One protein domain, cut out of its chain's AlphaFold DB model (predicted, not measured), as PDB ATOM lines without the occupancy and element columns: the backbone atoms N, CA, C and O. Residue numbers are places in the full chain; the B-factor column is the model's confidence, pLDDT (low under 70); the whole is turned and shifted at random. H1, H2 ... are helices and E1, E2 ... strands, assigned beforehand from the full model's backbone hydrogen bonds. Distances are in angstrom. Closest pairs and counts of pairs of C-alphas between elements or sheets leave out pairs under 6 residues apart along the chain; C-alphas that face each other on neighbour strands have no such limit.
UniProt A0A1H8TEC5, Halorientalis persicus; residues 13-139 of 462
ATOM      1  N   GLU A  13      46.099  -3.081 -13.232       57.12
ATOM      2  CA  GLU A  13      45.730  -4.499 -13.278       57.12
ATOM      3  C   GLU A  13      45.534  -5.112 -11.877       57.12
ATOM      4  O   GLU A  13      44.608  -5.894 -11.659       57.12
ATOM      5  N   GLU A  14      46.344  -4.706 -10.898       57.19
ATOM      6  CA  GLU A  14      46.249  -5.152  -9.504       57.19
ATOM      7  C   GLU A  14      45.039  -4.527  -8.781       57.19
ATOM      8  O   GLU A  14      44.404  -5.179  -7.954       57.19
ATOM      9  N   LEU A  15      44.659  -3.291  -9.137       61.00
ATOM     10  CA  LEU A  15      43.429  -2.643  -8.653       61.00
ATOM     11  C   LEU A  15      42.158  -3.239  -9.273       61.00
ATOM     12  O   LEU A  15      41.118  -3.271  -8.617       61.00
ATOM     13  N   LEU A  16      42.234  -3.710 -10.520       62.44
ATOM     14  CA  LEU A  16      41.111  -4.339 -11.218       62.44
ATOM     15  C   LEU A  16      40.816  -5.752 -10.701       62.44
ATOM     16  O   LEU A  16      39.650  -6.146 -10.653       62.44
ATOM     17  N   THR A  17      41.851  -6.500 -10.305       63.62
ATOM     18  CA  THR A  17      41.759  -7.941 -10.000       63.62
ATOM     19  C   THR A  17      41.991  -8.307  -8.526       63.62
ATOM     20  O   THR A  17      41.686  -9.430  -8.125       63.62
ATOM     21  N   GLY A  18      42.499  -7.391  -7.695       54.88
ATOM     22  CA  GLY A  18      42.870  -7.673  -6.304       54.88
ATOM     23  C   GLY A  18      41.696  -7.723  -5.314       54.88
ATOM     24  O   GLY A  18      40.932  -6.766  -5.187       54.88
ATOM     25  N   THR A  19      41.613  -8.810  -4.537       52.47
ATOM     26  CA  THR A  19      40.768  -8.974  -3.332       52.47
ATOM     27  C   THR A  19      41.574  -9.546  -2.173       52.47
ATOM     28  O   THR A  19      42.626 -10.153  -2.377       52.47
ATOM     29  N   GLY A  20      41.115  -9.344  -0.932       49.81
ATOM     30  CA  GLY A  20      41.802  -9.905   0.231       49.81
ATOM     31  C   GLY A  20      41.334  -9.374   1.584       49.81
ATOM     32  O   GLY A  20      40.809  -8.275   1.710       49.81
ATOM     33  N   SER A  21      41.555 -10.174   2.622       42.47
ATOM     34  CA  SER A  21      41.314  -9.821   4.023       42.47
ATOM     35  C   SER A  21      42.429  -8.900   4.520       42.47
ATOM     36  O   SER A  21      43.569  -9.359   4.576       42.47
ATOM     37  N   GLY A  22      42.129  -7.643   4.865       44.09
ATOM     38  CA  GLY A  22      43.077  -6.576   5.240       44.09
ATOM     39  C   GLY A  22      44.091  -6.907   6.353       44.09
ATOM     40  O   GLY A  22      44.015  -6.393   7.466       44.09
ATOM     41  N   GLY A  23      45.082  -7.745   6.050       37.53
ATOM     42  CA  GLY A  23      46.165  -8.177   6.929       37.53
ATOM     43  C   GLY A  23      47.518  -8.101   6.222       37.53
ATOM     44  O   GLY A  23      47.588  -8.049   5.000       37.53
ATOM     45  N   VAL A  24      48.604  -8.116   7.004       36.38
ATOM     46  CA  VAL A  24      49.995  -7.739   6.640       36.38
ATOM     47  C   VAL A  24      50.605  -8.503   5.436       36.38
ATOM     48  O   VAL A  24      51.708  -8.182   5.011       36.38
ATOM     49  N   PHE A  25      49.893  -9.467   4.839       34.50
ATOM     50  CA  PHE A  25      50.328 -10.226   3.659       34.50
ATOM     51  C   PHE A  25      49.242 -10.456   2.583       34.50
ATOM     52  O   PHE A  25      49.471 -11.255   1.680       34.50
ATOM     53  N   ALA A  26      48.086  -9.782   2.639       39.72
ATOM     54  CA  ALA A  26      47.030  -9.916   1.629       39.72
ATOM     55  C   ALA A  26      46.731  -8.564   0.958       39.72
ATOM     56  O   ALA A  26      46.312  -7.610   1.612       39.72
ATOM     57  N   SER A  27      46.950  -8.492  -0.355       46.09
ATOM     58  CA  SER A  27      46.729  -7.338  -1.240       46.09
ATOM     59  C   SER A  27      45.246  -7.157  -1.596       46.09
ATOM     60  O   SER A  27      44.864  -7.102  -2.763       46.09
ATOM     61  N   GLY A  28      44.389  -7.112  -0.577       55.19
ATOM     62  CA  GLY A  28      42.958  -6.906  -0.750       55.19
ATOM     63  C   GLY A  28      42.560  -5.448  -0.716       55.19
ATOM     64  O   GLY A  28      42.568  -4.836   0.344       55.19
ATOM     65  N   TYR A  29      42.205  -4.893  -1.870       73.38
ATOM     66  CA  TYR A  29      41.780  -3.497  -1.986       73.38
ATOM     67  C   TYR A  29      40.301  -3.283  -1.623       73.38
ATOM     68  O   TYR A  29      39.940  -2.214  -1.126       73.38
ATOM     69  N   LEU A  30      39.480  -4.313  -1.840       82.25
ATOM     70  CA  LEU A  30      38.043  -4.388  -1.573       82.25
ATOM     71  C   LEU A  30      37.734  -5.654  -0.751       82.25
ATOM     72  O   LEU A  30      38.529  -6.603  -0.769       82.25
ATOM     73  N   HIS A  31      36.631  -5.648  -0.002       84.38
ATOM     74  CA  HIS A  31      36.272  -6.707   0.944       84.38
ATOM     75  C   HIS A  31      35.559  -7.884   0.273       84.38
ATOM     76  O   HIS A  31      35.910  -9.031   0.553       84.38
ATOM     77  N   ASP A  32      34.590  -7.624  -0.607       84.38
ATOM     78  CA  ASP A  32      33.674  -8.651  -1.110       84.38
ATOM     79  C   ASP A  32      34.164  -9.288  -2.410       84.38
ATOM     80  O   ASP A  32      34.209 -10.513  -2.523       84.38
ATOM     81  N   LYS A  33      34.513  -8.470  -3.409       85.06
ATOM     82  CA  LYS A  33      34.875  -8.939  -4.757       85.06
ATOM     83  C   LYS A  33      35.799  -7.943  -5.474       85.06
ATOM     84  O   LYS A  33      35.883  -6.786  -5.057       85.06
ATOM     85  N   PRO A  34      36.544  -8.360  -6.516       85.19
ATOM     86  CA  PRO A  34      37.465  -7.459  -7.201       85.19
ATOM     87  C   PRO A  34      36.693  -6.393  -7.979       85.19
ATOM     88  O   PRO A  34      35.539  -6.596  -8.358       85.19
ATOM     89  N   LEU A  35      37.341  -5.257  -8.256       84.56
ATOM     90  CA  LEU A  35      36.697  -4.115  -8.913       84.56
ATOM     91  C   LEU A  35      36.060  -4.493 -10.259       84.56
ATOM     92  O   LEU A  35      34.978  -4.004 -10.572       84.56
ATOM     93  N   ILE A  36      36.688  -5.394 -11.021       85.50
ATOM     94  CA  ILE A  36      36.173  -5.863 -12.314       85.50
ATOM     95  C   ILE A  36      34.790  -6.528 -12.217       85.50
ATOM     96  O   ILE A  36      34.003  -6.421 -13.148       85.50
ATOM     97  N   GLU A  37      34.436  -7.134 -11.080       88.44
ATOM     98  CA  GLU A  37      33.109  -7.733 -10.866       88.44
ATOM     99  C   GLU A  37      32.020  -6.709 -10.486       88.44
ATOM    100  O   GLU A  37      30.854  -7.072 -10.279       88.44
ATOM    101  N   TYR A  38      32.375  -5.428 -10.348       88.38
ATOM    102  CA  TYR A  38      31.418  -4.317 -10.260       88.38
ATOM    103  C   TYR A  38      31.163  -3.644 -11.618       88.38
ATOM    104  O   TYR A  38      30.234  -2.837 -11.729       88.38
ATOM    105  N   LEU A  39      31.968  -3.970 -12.632       88.44
ATOM    106  CA  LEU A  39      31.850  -3.443 -13.989       88.44
ATOM    107  C   LEU A  39      30.903  -4.306 -14.832       88.44
ATOM    108  O   LEU A  39      30.743  -5.505 -14.594       88.44
ATOM    109  N   GLY A  40      30.270  -3.696 -15.832       84.00
ATOM    110  CA  GLY A  40      29.579  -4.425 -16.893       84.00
ATOM    111  C   GLY A  40      30.553  -5.262 -17.730       84.00
ATOM    112  O   GLY A  40      31.731  -4.935 -17.836       84.00
ATOM    113  N   ALA A  41      30.060  -6.327 -18.370       78.56
ATOM    114  CA  ALA A  41      30.896  -7.264 -19.133       78.56
ATOM    115  C   ALA A  41      31.703  -6.606 -20.273       78.56
ATOM    116  O   ALA A  41      32.782  -7.088 -20.611       78.56
ATOM    117  N   ALA A  42      31.188  -5.511 -20.839       78.06
ATOM    118  CA  ALA A  42      31.843  -4.711 -21.875       78.06
ATOM    119  C   ALA A  42      32.333  -3.337 -21.371       78.06
ATOM    120  O   ALA A  42      32.905  -2.582 -22.149       78.06
ATOM    121  N   GLU A  43      32.133  -3.010 -20.087       86.94
ATOM    122  CA  GLU A  43      32.485  -1.702 -19.517       86.94
ATOM    123  C   GLU A  43      34.007  -1.583 -19.369       86.94
ATOM    124  O   GLU A  43      34.665  -2.422 -18.743       86.94
ATOM    125  N   ARG A  44      34.584  -0.528 -19.951       87.44
ATOM    126  CA  ARG A  44      36.037  -0.331 -20.014       87.44
ATOM    127  C   ARG A  44      36.459   0.781 -19.080       87.44
ATOM    128  O   ARG A  44      35.908   1.875 -19.101       87.44
ATOM    129  N   VAL A  45      37.491   0.530 -18.282       90.06
ATOM    130  CA  VAL A  45      38.044   1.552 -17.387       90.06
ATOM    131  C   VAL A  45      39.013   2.452 -18.149       90.06
ATOM    132  O   VAL A  45      39.996   1.976 -18.716       90.06
ATOM    133  N   ALA A  46      38.751   3.758 -18.127       88.81
ATOM    134  CA  ALA A  46      39.635   4.787 -18.663       88.81
ATOM    135  C   ALA A  46      40.642   5.265 -17.604       88.81
ATOM    136  O   ALA A  46      41.828   5.397 -17.901       88.81
ATOM    137  N   PHE A  47      40.185   5.482 -16.362       90.50
ATOM    138  CA  PHE A  47      41.031   5.925 -15.248       90.50
ATOM    139  C   PHE A  47      40.611   5.298 -13.917       90.50
ATOM    140  O   PHE A  47      39.425   5.091 -13.655       90.50
ATOM    141  N   LEU A  48      41.590   5.072 -13.038       91.94
ATOM    142  CA  LEU A  48      41.384   4.640 -11.658       91.94
ATOM    143  C   LEU A  48      41.989   5.654 -10.695       91.94
ATOM    144  O   LEU A  48      43.152   6.028 -10.808       91.94
ATOM    145  N   LEU A  49      41.202   6.060  -9.705       91.19
ATOM    146  CA  LEU A  49      41.659   6.882  -8.592       91.19
ATOM    147  C   LEU A  49      41.391   6.134  -7.292       91.19
ATOM    148  O   LEU A  49      40.315   5.569  -7.116       91.19
ATOM    149  N   SER A  50      42.328   6.154  -6.348       91.69
ATOM    150  CA  SER A  50      42.160   5.457  -5.071       91.69
ATOM    151  C   SER A  50      42.541   6.326  -3.877       91.69
ATOM    152  O   SER A  50      43.369   7.240  -3.958       91.69
ATOM    153  N   ASN A  51      41.909   6.063  -2.734       90.19
ATOM    154  CA  ASN A  51      42.301   6.663  -1.469       90.19
ATOM    155  C   ASN A  51      41.982   5.747  -0.275       90.19
ATOM    156  O   ASN A  51      40.947   5.093  -0.225       90.19
ATOM    157  N   LYS A  52      42.870   5.732   0.727       88.00
ATOM    158  CA  LYS A  52      42.797   4.793   1.867       88.00
ATOM    159  C   LYS A  52      42.086   5.332   3.111       88.00
ATOM    160  O   LYS A  52      41.999   4.634   4.108       88.00
ATOM    161  N   LYS A  53      41.704   6.614   3.134       84.62
ATOM    162  CA  LYS A  53      41.234   7.281   4.373       84.62
ATOM    163  C   LYS A  53      40.123   8.304   4.177       84.62
ATOM    164  O   LYS A  53      39.400   8.590   5.122       84.62
ATOM    165  N   LYS A  54      40.046   8.950   3.011       88.69
ATOM    166  CA  LYS A  54      39.090  10.039   2.765       88.69
ATOM    167  C   LYS A  54      37.736   9.517   2.299       88.69
ATOM    168  O   LYS A  54      36.742  10.192   2.542       88.69
ATOM    169  N   GLY A  55      37.711   8.328   1.703       91.25
ATOM    170  CA  GLY A  55      36.497   7.705   1.222       91.25
ATOM    171  C   GLY A  55      35.882   8.445   0.043       91.25
ATOM    172  O   GLY A  55      36.576   9.141  -0.706       91.25
ATOM    173  N   VAL A  56      34.568   8.296  -0.079       95.00
ATOM    174  CA  VAL A  56      33.705   9.021  -1.016       95.00
ATOM    175  C   VAL A  56      32.741   9.854  -0.186       95.00
ATOM    176  O   VAL A  56      32.138   9.346   0.757       95.00
ATOM    177  N   ARG A  57      32.574  11.135  -0.513       95.25
ATOM    178  CA  ARG A  57      31.573  11.982   0.148       95.25
ATOM    179  C   ARG A  57      30.439  12.295  -0.816       95.25
ATOM    180  O   ARG A  57      30.699  12.782  -1.912       95.25
ATOM    181  N   ARG A  58      29.209  12.054  -0.370       95.94
ATOM    182  CA  ARG A  58      27.965  12.407  -1.053       95.94
ATOM    183  C   ARG A  58      27.304  13.544  -0.287       95.94
ATOM    184  O   ARG A  58      27.075  13.421   0.911       95.94
ATOM    185  N   GLU A  59      27.014  14.643  -0.961       95.44
ATOM    186  CA  GLU A  59      26.282  15.772  -0.390       95.44
ATOM    187  C   GLU A  59      25.004  16.008  -1.188       95.44
ATOM    188  O   GLU A  59      25.018  15.979  -2.414       95.44
ATOM    189  N   THR A  60      23.911  16.241  -0.478       91.94
ATOM    190  CA  THR A  60      22.627  16.704  -1.001       91.94
ATOM    191  C   THR A  60      22.233  17.969  -0.237       91.94
ATOM    192  O   THR A  60      22.881  18.330   0.749       91.94
ATOM    193  N   ASP A  61      21.149  18.629  -0.638       84.88
ATOM    194  CA  ASP A  61      20.624  19.789   0.100       84.88
ATOM    195  C   ASP A  61      20.231  19.458   1.552       84.88
ATOM    196  O   ASP A  61      20.209  20.338   2.412       84.88
ATOM    197  N   ALA A  62      19.921  18.187   1.832       84.00
ATOM    198  CA  ALA A  62      19.441  17.733   3.132       84.00
ATOM    199  C   ALA A  62      20.542  17.140   4.025       84.00
ATOM    200  O   ALA A  62      20.439  17.247   5.248       84.00
ATOM    201  N   ASP A  63      21.565  16.496   3.451       91.31
ATOM    202  CA  ASP A  63      22.575  15.766   4.225       91.31
ATOM    203  C   ASP A  63      23.938  15.675   3.514       91.31
ATOM    204  O   ASP A  63      24.052  15.779   2.293       91.31
ATOM    205  N   ALA A  64      24.996  15.443   4.290       91.94
ATOM    206  CA  ALA A  64      26.334  15.152   3.805       91.94
ATOM    207  C   ALA A  64      26.875  13.872   4.455       91.94
ATOM    208  O   ALA A  64      27.347  13.884   5.593       91.94
ATOM    209  N   THR A  65      26.904  12.784   3.689       93.38
ATOM    210  CA  THR A  65      27.389  11.475   4.134       93.38
ATOM    211  C   THR A  65      28.802  11.212   3.609       93.38
ATOM    212  O   THR A  65      29.114  11.491   2.449       93.38
ATOM    213  N   VAL A  66      29.680  10.662   4.452       94.06
ATOM    214  CA  VAL A  66      31.029  10.228   4.058       94.06
ATOM    215  C   VAL A  66      31.133   8.719   4.225       94.06
ATOM    216  O   VAL A  66      30.950   8.207   5.325       94.06
ATOM    217  N   PHE A  67      31.466   8.026   3.141       94.06
ATOM    218  CA  PHE A  67      31.692   6.587   3.098       94.06
ATOM    219  C   PHE A  67      33.196   6.334   3.132       94.06
ATOM    220  O   PHE A  67      33.872   6.440   2.106       94.06
ATOM    221  N   THR A  68      33.743   6.076   4.319       92.69
ATOM    222  CA  THR A  68      35.165   5.755   4.499       92.69
ATOM    223  C   THR A  68      35.406   4.252   4.393       92.69
ATOM    224  O   THR A  68      34.554   3.488   4.852       92.69
ATOM    225  N   PRO A  69      36.547   3.830   3.822       90.19
ATOM    226  CA  PRO A  69      36.910   2.422   3.791       90.19
ATOM    227  C   PRO A  69      37.291   1.906   5.186       90.19
ATOM    228  O   PRO A  69      37.790   2.681   6.011       90.19
ATOM    229  N   GLY A  70      37.069   0.613   5.424       87.06
ATOM    230  CA  GLY A  70      37.510  -0.097   6.624       87.06
ATOM    231  C   GLY A  70      39.035  -0.246   6.713       87.06
ATOM    232  O   GLY A  70      39.773   0.021   5.758       87.06
ATOM    233  N   ASP A  71      39.528  -0.679   7.874       84.62
ATOM    234  CA  ASP A  71      40.963  -0.884   8.091       84.62
ATOM    235  C   ASP A  71      41.509  -1.965   7.143       84.62
ATOM    236  O   ASP A  71      41.030  -3.093   7.108       84.62
ATOM    237  N   GLY A  72      42.541  -1.613   6.373       81.38
ATOM    238  CA  GLY A  72      43.138  -2.503   5.371       81.38
ATOM    239  C   GLY A  72      42.508  -2.414   3.978       81.38
ATOM    240  O   GLY A  72      43.107  -2.935   3.043       81.38
ATOM    241  N   TYR A  73      41.400  -1.683   3.820       86.81
ATOM    242  CA  TYR A  73      40.700  -1.480   2.549       86.81
ATOM    243  C   TYR A  73      40.893  -0.065   1.986       86.81
ATOM    244  O   TYR A  73      41.507   0.812   2.606       86.81
ATOM    245  N   GLN A  74      40.383   0.184   0.778       89.75
ATOM    246  CA  GLN A  74      40.418   1.505   0.152       89.75
ATOM    247  C   GLN A  74      39.117   1.860  -0.567       89.75
ATOM    248  O   GLN A  74      38.286   1.009  -0.867       89.75
ATOM    249  N   ALA A  75      38.944   3.152  -0.835       92.44
ATOM    250  CA  ALA A  75      37.934   3.647  -1.752       92.44
ATOM    251  C   ALA A  75      38.553   3.830  -3.139       92.44
ATOM    252  O   ALA A  75      39.658   4.366  -3.256       92.44
ATOM    253  N   ILE A  76      37.829   3.414  -4.171       93.50
ATOM    254  CA  ILE A  76      38.218   3.490  -5.575       93.50
ATOM    255  C   ILE A  76      37.144   4.273  -6.333       93.50
ATOM    256  O   ILE A  76      35.953   4.054  -6.126       93.50
ATOM    257  N   ALA A  77      37.563   5.189  -7.198       94.69
ATOM    258  CA  ALA A  77      36.735   5.799  -8.225       94.69
ATOM    259  C   ALA A  77      37.234   5.308  -9.588       94.69
ATOM    260  O   ALA A  77      38.333   5.666 -10.015       94.69
ATOM    261  N   ALA A  78      36.436   4.470 -10.242       94.19
ATOM    262  CA  ALA A  78      36.651   4.027 -11.605       94.19
ATOM    263  C   ALA A  78      35.888   4.938 -12.563       94.19
ATOM    264  O   ALA A  78      34.668   5.064 -12.491       94.19
ATOM    265  N   ILE A  79      36.623   5.596 -13.450       95.00
ATOM    266  CA  ILE A  79      36.077   6.389 -14.546       95.00
ATOM    267  C   ILE A  79      36.103   5.475 -15.761       95.00
ATOM    268  O   ILE A  79      37.179   5.058 -16.196       95.00
ATOM    269  N   THR A  80      34.925   5.113 -16.248       94.00
ATOM    270  CA  THR A  80      34.754   4.113 -17.307       94.00
ATOM    271  C   THR A  80      34.358   4.771 -18.622       94.00
ATOM    272  O   THR A  80      34.374   5.987 -18.735       94.00
ATOM    273  N   ASP A  81      34.002   3.997 -19.634       91.25
ATOM    274  CA  ASP A  81      33.413   4.512 -20.866       91.25
ATOM    275  C   ASP A  81      31.910   4.815 -20.751       91.25
ATOM    276  O   ASP A  81      31.368   5.480 -21.632       91.25
ATOM    277  N   THR A  82      31.248   4.430 -19.648       92.94
ATOM    278  CA  THR A  82      29.797   4.635 -19.434       92.94
ATOM    279  C   THR A  82      29.433   5.521 -18.239       92.94
ATOM    280  O   THR A  82      28.388   6.179 -18.245       92.94
ATOM    281  N   ARG A  83      30.257   5.528 -17.186       95.62
ATOM    282  CA  ARG A  83      29.936   6.158 -15.894       95.62
ATOM    283  C   ARG A  83      31.154   6.344 -14.994       95.62
ATOM    284  O   ARG A  83      32.213   5.749 -15.197       95.62
ATOM    285  N   VAL A  84      30.955   7.089 -13.911       97.06
ATOM    286  CA  VAL A  84      31.839   7.048 -12.741       97.06
ATOM    287  C   VAL A  84      31.296   6.051 -11.730       97.06
ATOM    288  O   VAL A  84      30.167   6.187 -11.263       97.06
ATOM    289  N   LEU A  85      32.103   5.059 -11.372       97.12
ATOM    290  CA  LEU A  85      31.794   4.065 -10.357       97.12
ATOM    291  C   LEU A  85      32.679   4.285  -9.131       97.12
ATOM    292  O   LEU A  85      33.898   4.139  -9.183       97.12
ATOM    293  N   PHE A  86      32.060   4.593  -8.001       96.31
ATOM    294  CA  PHE A  86      32.714   4.613  -6.703       96.31
ATOM    295  C   PHE A  86      32.511   3.272  -6.005       96.31
ATOM    296  O   PHE A  86      31.375   2.819  -5.904       96.31
ATOM    297  N   VAL A  87      33.572   2.671  -5.470       95.38
ATOM    298  CA  VAL A  87      33.502   1.482  -4.608       95.38
ATOM    299  C   VAL A  87      34.316   1.741  -3.347       95.38
ATOM    300  O   VAL A  87      35.474   2.144  -3.420       95.38
ATOM    301  N   VAL A  88      33.708   1.557  -2.181       94.19
ATOM    302  CA  VAL A  88      34.330   1.773  -0.872       94.19
ATOM    303  C   VAL A  88      34.422   0.439  -0.155       94.19
ATOM    304  O   VAL A  88      33.387  -0.145   0.166       94.19
ATOM    305  N   GLY A  89      35.652  -0.009   0.095       91.12
ATOM    306  CA  GLY A  89      35.901  -1.301   0.718       91.12
ATOM    307  C   GLY A  89      35.518  -1.344   2.197       91.12
ATOM    308  O   GLY A  89      35.953  -0.475   2.954       91.12
ATOM    309  N   ASP A  90      34.724  -2.337   2.597       88.31
ATOM    310  CA  ASP A  90      34.221  -2.527   3.972       88.31
ATOM    311  C   ASP A  90      33.697  -1.236   4.643       88.31
ATOM    312  O   ASP A  90      34.188  -0.783   5.684       88.31
ATOM    313  N   SER A  91      32.711  -0.581   4.026       83.50
ATOM    314  CA  SER A  91      32.143   0.633   4.616       83.50
ATOM    315  C   SER A  91      31.233   0.266   5.791       83.50
ATOM    316  O   SER A  91      30.228  -0.415   5.623       83.50
ATOM    317  N   ASN A  92      31.572   0.746   6.992       80.19
ATOM    318  CA  ASN A  92      30.849   0.485   8.247       80.19
ATOM    319  C   ASN A  92      30.837  -0.985   8.726       80.19
ATOM    320  O   ASN A  92      29.994  -1.337   9.552       80.19
ATOM    321  N   GLY A  93      31.769  -1.831   8.273       78.00
ATOM    322  CA  GLY A  93      31.899  -3.213   8.759       78.00
ATOM    323  C   GLY A  93      30.875  -4.193   8.173       78.00
ATOM    324  O   GLY A  93      30.642  -5.253   8.758       78.00
ATOM    325  N   THR A  94      30.193  -3.819   7.085       82.25
ATOM    326  CA  THR A  94      29.127  -4.615   6.450       82.25
ATOM    327  C   THR A  94      29.477  -5.097   5.041       82.25
ATOM    328  O   THR A  94      28.596  -5.630   4.370       82.25
ATOM    329  N   GLY A  95      30.723  -4.911   4.593       86.75
ATOM    330  CA  GLY A  95      31.151  -5.198   3.219       86.75
ATOM    331  C   GLY A  95      31.248  -3.954   2.331       86.75
ATOM    332  O   GLY A  95      31.220  -2.809   2.798       86.75
ATOM    333  N   ASP A  96      31.409  -4.174   1.031       91.50
ATOM    334  CA  ASP A  96      31.691  -3.117   0.066       91.50
ATOM    335  C   ASP A  96      30.445  -2.287  -0.253       91.50
ATOM    336  O   ASP A  96      29.330  -2.789  -0.382       91.50
ATOM    337  N   THR A  97      30.630  -0.980  -0.435       93.44
ATOM    338  CA  THR A  97      29.555  -0.070  -0.855       93.44
ATOM    339  C   THR A  97      29.889   0.557  -2.199       93.44
ATOM    340  O   THR A  97      30.956   1.150  -2.345       93.44
ATOM    341  N   SER A  98      28.975   0.477  -3.170       94.25
ATOM    342  CA  SER A  98      29.181   1.017  -4.519       94.25
ATOM    343  C   SER A  98      28.148   2.071  -4.923       94.25
ATOM    344  O   SER A  98      26.962   1.914  -4.641       94.25
ATOM    345  N   PHE A  99      28.584   3.093  -5.661       95.56
ATOM    346  CA  PHE A  99      27.737   4.144  -6.229       95.56
ATOM    347  C   PHE A  99      28.100   4.394  -7.691       95.56
ATOM    348  O   PHE A  99      29.271   4.583  -8.007       95.56
ATOM    349  N   ALA A 100      27.102   4.437  -8.567       96.38
ATOM    350  CA  ALA A 100      27.274   4.729  -9.983       96.38
ATOM    351  C   ALA A 100      26.711   6.117 -10.308       96.38
ATOM    352  O   ALA A 100      25.606   6.439  -9.883       96.38
ATOM    353  N   VAL A 101      27.463   6.905 -11.073       97.00
ATOM    354  CA  VAL A 101      27.046   8.207 -11.602       97.00
ATOM    355  C   VAL A 101      27.182   8.165 -13.129       97.00
ATOM    356  O   VAL A 101      28.304   8.281 -13.638       97.00
ATOM    357  N   PRO A 102      26.082   7.936 -13.869       95.88
ATOM    358  CA  PRO A 102      26.067   7.973 -15.330       95.88
ATOM    359  C   PRO A 102      26.502   9.334 -15.871       95.88
ATOM    360  O   PRO A 102      26.173  10.372 -15.299       95.88
ATOM    361  N   TYR A 103      27.174   9.353 -17.022       96.56
ATOM    362  CA  TYR A 103      27.620  10.610 -17.634       96.56
ATOM    363  C   TYR A 103      26.484  11.568 -17.991       96.56
ATOM    364  O   TYR A 103      26.655  12.779 -17.909       96.56
ATOM    365  N   THR A 104      25.308  11.036 -18.312       95.88
ATOM    366  CA  THR A 104      24.101  11.820 -18.606       95.88
ATOM    367  C   THR A 104      23.533  12.557 -17.395       95.88
ATOM    368  O   THR A 104      22.719  13.460 -17.566       95.88
ATOM    369  N   GLU A 105      23.926  12.169 -16.179       96.44
ATOM    370  CA  GLU A 105      23.502  12.818 -14.938       96.44
ATOM    371  C   GLU A 105      24.503  13.869 -14.459       96.44
ATOM    372  O   GLU A 105      24.168  14.636 -13.566       96.44
ATOM    373  N   ILE A 106      25.715  13.925 -15.022       96.75
ATOM    374  CA  ILE A 106      26.743  14.885 -14.613       96.75
ATOM    375  C   ILE A 106      26.452  16.251 -15.239       96.75
ATOM    376  O   ILE A 106      26.423  16.397 -16.459       96.75
ATOM    377  N   GLU A 107      26.274  17.259 -14.390       94.88
ATOM    378  CA  GLU A 107      26.093  18.655 -14.791       94.88
ATOM    379  C   GLU A 107      27.432  19.397 -14.862       94.88
ATOM    380  O   GLU A 107      27.682  20.145 -15.805       94.88
ATOM    381  N   ASP A 108      28.291  19.200 -13.859       94.19
ATOM    382  CA  ASP A 108      29.542  19.942 -13.721       94.19
ATOM    383  C   ASP A 108      30.600  19.104 -12.999       94.19
ATOM    384  O   ASP A 108      30.298  18.315 -12.094       94.19
ATOM    385  N   VAL A 109      31.858  19.305 -13.373       95.25
ATOM    386  CA  VAL A 109      33.017  18.672 -12.749       95.25
ATOM    387  C   VAL A 109      33.979  19.781 -12.361       95.25
ATOM    388  O   VAL A 109      34.313  20.643 -13.162       95.25
ATOM    389  N   LYS A 110      34.433  19.792 -11.107       92.75
ATOM    390  CA  LYS A 110      35.445  20.752 -10.657       92.75
ATOM    391  C   LYS A 110      36.583  20.064  -9.944       92.75
ATOM    392  O   LYS A 110      36.390  19.134  -9.161       92.75
ATOM    393  N   THR A 111      37.776  20.605 -10.136       93.06
ATOM    394  CA  THR A 111      38.939  20.229  -9.345       93.06
ATOM    395  C   THR A 111      38.986  21.009  -8.042       93.06
ATOM    396  O   THR A 111      38.584  22.170  -7.927       93.06
ATOM    397  N   ARG A 112      39.509  20.349  -7.015       89.94
ATOM    398  CA  ARG A 112      39.819  20.959  -5.729       89.94
ATOM    399  C   ARG A 112      41.271  20.695  -5.401       89.94
ATOM    400  O   ARG A 112      41.679  19.540  -5.340       89.94
ATOM    401  N   SER A 113      42.007  21.745  -5.070       84.75
ATOM    402  CA  SER A 113      43.405  21.644  -4.659       84.75
ATOM    403  C   SER A 113      43.580  22.087  -3.212       84.75
ATOM    404  O   SER A 113      43.071  23.123  -2.790       84.75
ATOM    405  N   GLY A 114      44.305  21.285  -2.438       81.00
ATOM    406  CA  GLY A 114      44.750  21.589  -1.084       81.00
ATOM    407  C   GLY A 114      46.214  21.191  -0.900       81.00
ATOM    408  O   GLY A 114      46.809  20.549  -1.760       81.00
ATOM    409  N   MET A 115      46.804  21.550   0.242       76.56
ATOM    410  CA  MET A 115      48.251  21.395   0.468       76.56
ATOM    411  C   MET A 115      48.743  19.934   0.404       76.56
ATOM    412  O   MET A 115      49.859  19.687  -0.038       76.56
ATOM    413  N   LEU A 116      47.920  18.967   0.832       81.19
ATOM    414  CA  LEU A 116      48.275  17.534   0.893       81.19
ATOM    415  C   LEU A 116      47.408  16.636   0.000       81.19
ATOM    416  O   LEU A 116      47.726  15.468  -0.216       81.19
ATOM    417  N   THR A 117      46.282  17.153  -0.480       85.50
ATOM    418  CA  THR A 117      45.290  16.390  -1.237       85.50
ATOM    419  C   THR A 117      44.715  17.259  -2.329       85.50
ATOM    420  O   THR A 117      44.462  18.443  -2.096       85.50
ATOM    421  N   LYS A 118      44.412  16.648  -3.464       90.75
ATOM    422  CA  LYS A 118      43.540  17.229  -4.481       90.75
ATOM    423  C   LYS A 118      42.382  16.283  -4.754       90.75
ATOM    424  O   LYS A 118      42.390  15.159  -4.263       90.75
ATOM    425  N   GLY A 119      41.351  16.732  -5.440       90.00
ATOM    426  CA  GLY A 119      40.168  15.912  -5.632       90.00
ATOM    427  C   GLY A 119      39.274  16.398  -6.746       90.00
ATOM    428  O   GLY A 119      39.440  17.511  -7.247       90.00
ATOM    429  N   ILE A 120      38.329  15.536  -7.084       94.38
ATOM    430  CA  ILE A 120      37.304  15.765  -8.089       94.38
ATOM    431  C   ILE A 120      35.979  15.921  -7.351       94.38
ATOM    432  O   ILE A 120      35.620  15.095  -6.505       94.38
ATOM    433  N   ASP A 121      35.284  17.002  -7.665       95.75
ATOM    434  CA  ASP A 121      33.917  17.254  -7.258       95.75
ATOM    435  C   ASP A 121      33.022  17.088  -8.496       95.75
ATOM    436  O   ASP A 121      33.256  17.750  -9.503       95.75
ATOM    437  N   ILE A 122      32.016  16.220  -8.423       97.00
ATOM    438  CA  ILE A 122      31.056  15.953  -9.504       97.00
ATOM    439  C   ILE A 122      29.680  16.392  -9.018       97.00
ATOM    440  O   ILE A 122      29.228  15.928  -7.969       97.00
ATOM    441  N   TRP A 123      29.023  17.275  -9.760       96.62
ATOM    442  CA  TRP A 123      27.640  17.674  -9.519       96.62
ATOM    443  C   TRP A 123      26.731  16.937 -10.483       96.62
ATOM    444  O   TRP A 123      27.008  16.894 -11.682       96.62
ATOM    445  N   THR A 124      25.656  16.365  -9.952       96.50
ATOM    446  CA  THR A 124      24.606  15.765 -10.764       96.50
ATOM    447  C   THR A 124      23.458  16.740 -10.992       96.50
ATOM    448  O   THR A 124      23.234  17.643 -10.185       96.50
ATOM    449  N   THR A 125      22.682  16.507 -12.046       93.50
ATOM    450  CA  THR A 125      21.470  17.270 -12.388       93.50
ATOM    451  C   THR A 125      20.390  17.226 -11.301       93.50
ATOM    452  O   THR A 125      19.528  18.099 -11.249       93.50
ATOM    453  N   GLU A 126      20.444  16.243 -10.398       92.25
ATOM    454  CA  GLU A 126      19.571  16.137  -9.221       92.25
ATOM    455  C   GLU A 126      20.075  16.939  -8.004       92.25
ATOM    456  O   GLU A 126      19.526  16.828  -6.907       92.25
ATOM    457  N   GLY A 127      21.145  17.725  -8.158       92.38
ATOM    458  CA  GLY A 127      21.738  18.507  -7.072       92.38
ATOM    459  C   GLY A 127      22.590  17.683  -6.101       92.38
ATOM    460  O   GLY A 127      22.917  18.154  -5.011       92.38
ATOM    461  N   VAL A 128      22.978  16.454  -6.466       96.25
ATOM    462  CA  VAL A 128      23.882  15.632  -5.648       96.25
ATOM    463  C   VAL A 128      25.325  15.979  -5.985       96.25
ATOM    464  O   VAL A 128      25.740  15.943  -7.140       96.25
ATOM    465  N   LYS A 129      26.128  16.260  -4.961       96.69
ATOM    466  CA  LYS A 129      27.559  16.508  -5.103       96.69
ATOM    467  C   LYS A 129      28.380  15.339  -4.571       96.69
ATOM    468  O   LYS A 129      28.424  15.083  -3.366       96.69
ATOM    469  N   TRP A 130      29.110  14.686  -5.463       97.19
ATOM    470  CA  TRP A 130      30.087  13.651  -5.143       97.19
ATOM    471  C   TRP A 130      31.478  14.251  -5.024       97.19
ATOM    472  O   TRP A 130      31.863  15.115  -5.807       97.19
ATOM    473  N   ARG A 131      32.249  13.819  -4.025       95.94
ATOM    474  CA  ARG A 131      33.616  14.296  -3.801       95.94
ATOM    475  C   ARG A 131      34.546  13.127  -3.562       95.94
ATOM    476  O   ARG A 131      34.319  12.325  -2.651       95.94
ATOM    477  N   PHE A 132      35.634  13.104  -4.318       95.50
ATOM    478  CA  PHE A 132      36.678  12.099  -4.198       95.50
ATOM    479  C   PHE A 132      38.045  12.768  -4.099       95.50
ATOM    480  O   PHE A 132      38.409  13.581  -4.946       95.50
ATOM    481  N   ALA A 133      38.797  12.459  -3.044       93.19
ATOM    482  CA  ALA A 133      40.095  13.074  -2.781       93.19
ATOM    483  C   ALA A 133      41.226  12.062  -2.960       93.19
ATOM    484  O   ALA A 133      41.199  10.987  -2.367       93.19
ATOM    485  N   VAL A 134      42.255  12.459  -3.698       91.31
ATOM    486  CA  VAL A 134      43.507  11.730  -3.903       91.31
ATOM    487  C   VAL A 134      44.687  12.504  -3.309       91.31
ATOM    488  O   VAL A 134      44.568  13.656  -2.869       91.31
ATOM    489  N   ARG A 135      45.859  11.865  -3.260       87.69
ATOM    490  CA  ARG A 135      47.106  12.546  -2.882       87.69
ATOM    491  C   ARG A 135      47.423  13.649  -3.892       87.69
ATOM    492  O   ARG A 135      47.153  13.502  -5.078       87.69
ATOM    493  N   SER A 136      48.023  14.747  -3.433       85.75
ATOM    494  CA  SER A 136      48.394  15.868  -4.314       85.75
ATOM    495  C   SER A 136      49.352  15.471  -5.451       85.75
ATOM    496  O   SER A 136      49.349  16.128  -6.491       85.75
ATOM    497  N   THR A 137      50.109  14.384  -5.277       86.19
ATOM    498  CA  THR A 137      51.067  13.831  -6.249       86.19
ATOM    499  C   THR A 137      50.425  13.166  -7.472       86.19
ATOM    500  O   THR A 137      51.033  13.189  -8.532       86.19
ATOM    501  N   VAL A 138      49.219  12.600  -7.356       85.38
ATOM    502  CA  VAL A 138      48.565  11.815  -8.428       85.38
ATOM    503  C   VAL A 138      47.992  12.746  -9.479       85.38
ATOM    504  O   VAL A 138      47.051  13.440  -9.142       85.38
ATOM    505  N   ASP A 139      48.476  12.824 -10.714       85.69
ATOM    506  CA  ASP A 139      47.855  13.713 -11.714       85.69
ATOM    507  C   ASP A 139      46.379  13.352 -11.993       85.69
ATOM    508  O   ASP A 139      46.068  12.206 -12.298       85.69
TER     509      ASP A 139
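AT A GLANCE: This is residues 13 to 139 of the 462 residues of a protein of Halorientalis persicus (UniProt A0A1H8TEC5). Two twisted sheets, one of four strands and one of five, stand face to face as a sandwich, with the strands of one crossed at 60 degrees to those of the other. Two very short helices, H1 and H2, and the long loop of residues 18 to 34 between them make a less regular part next to the sheet of four and away from the sheet of five. The printed part has 127 residues, with two named helices followed by nine named strands in the order H1 H2 E1 E2 E3 E4 E5 E6 E7 E8 E9, and its class is mostly strand. The sheets run E1 E4 E5 E6 and E3 E2 E9 E8 E7, both antiparallel throughout. The whole is compact, with a radius of gyration of the C-alphas of 14.2 A and a rounded outline spanning 41 by 36 by 30 A.

HOW THE PARTS SIT: H1, residues 13 to 17, and H2, residues 35 to 38, touch, with the C-alphas of Leu 16 and Leu 35 closest at 5.0 A. In H1 every O i to N i+4 pair is within hydrogen-bond range; H2 is too short for such a pair, but its one O i to N i+3 pair is within range. Both helices only graze the sheet of E1, residues 45 to 51, E4, residues 75 to 80, E5, residues 83 to 88, and E6, residues 97 to 102. E1 is antiparallel to E4, with N 49 and O 77 at 2.9 A. E4, E5 and E6 form a meander, each strand the antiparallel neighbour of the one before; N 78 and O 85 are 2.8 A apart, and N 86 and O 99 are 2.8 A apart. E2, residues 56 to 59, and E3, residues 64 to 67, form a hairpin in the other sheet, with N 58 and O 65 at 2.9 A. E7, residues 106 to 113, E8, residues 117 to 124, and E9, residues 129 to 135, form a second meander, with N 121 and O 110 at 2.8 A and N 122 and O 130 at 2.8 A. E9 is also the antiparallel neighbour of E2, with N 57 and O 131 at 3.0 A. E3 and E7 are the edge strands of this sheet. In the sandwich the parts of the two sheets that face each other are 10.0 A centre to centre, and their best planes are 9 degrees apart. Between the sheets, the closest C-alphas of E1 and E9 are those of Asn 51 and Val 134, 5.7 A apart. E6 and E7 meet only through their link.

IN THESE COORDINATES: H1 begins at C-alpha 13, (45.730, -4.499, -13.278), and H2 ends at C-alpha 38, (31.418, -4.317, -10.260). From first to last C-alpha, E1 is 17.3 A long, E2 and E3 are 10.1 A each, E4 is 15.9 A, E5 is 16.3 A and E6 is 16.9 A. E7 is 20.6 A long, E8 is 22.8 A and E9 is 20.1 A, ending at C-alpha 135, (47.106, 12.546, -2.882).

THE WHOLE: The two C-alphas farthest apart, those of Phe 25 and Thr 125, are 43.0 A from each other. The printed part has no cut. The link from H1 to H2, with 17 residues, is long; the other links are short or tight. The mean pLDDT of the printed part is 85.2, and residues 13 to 28 are under 70.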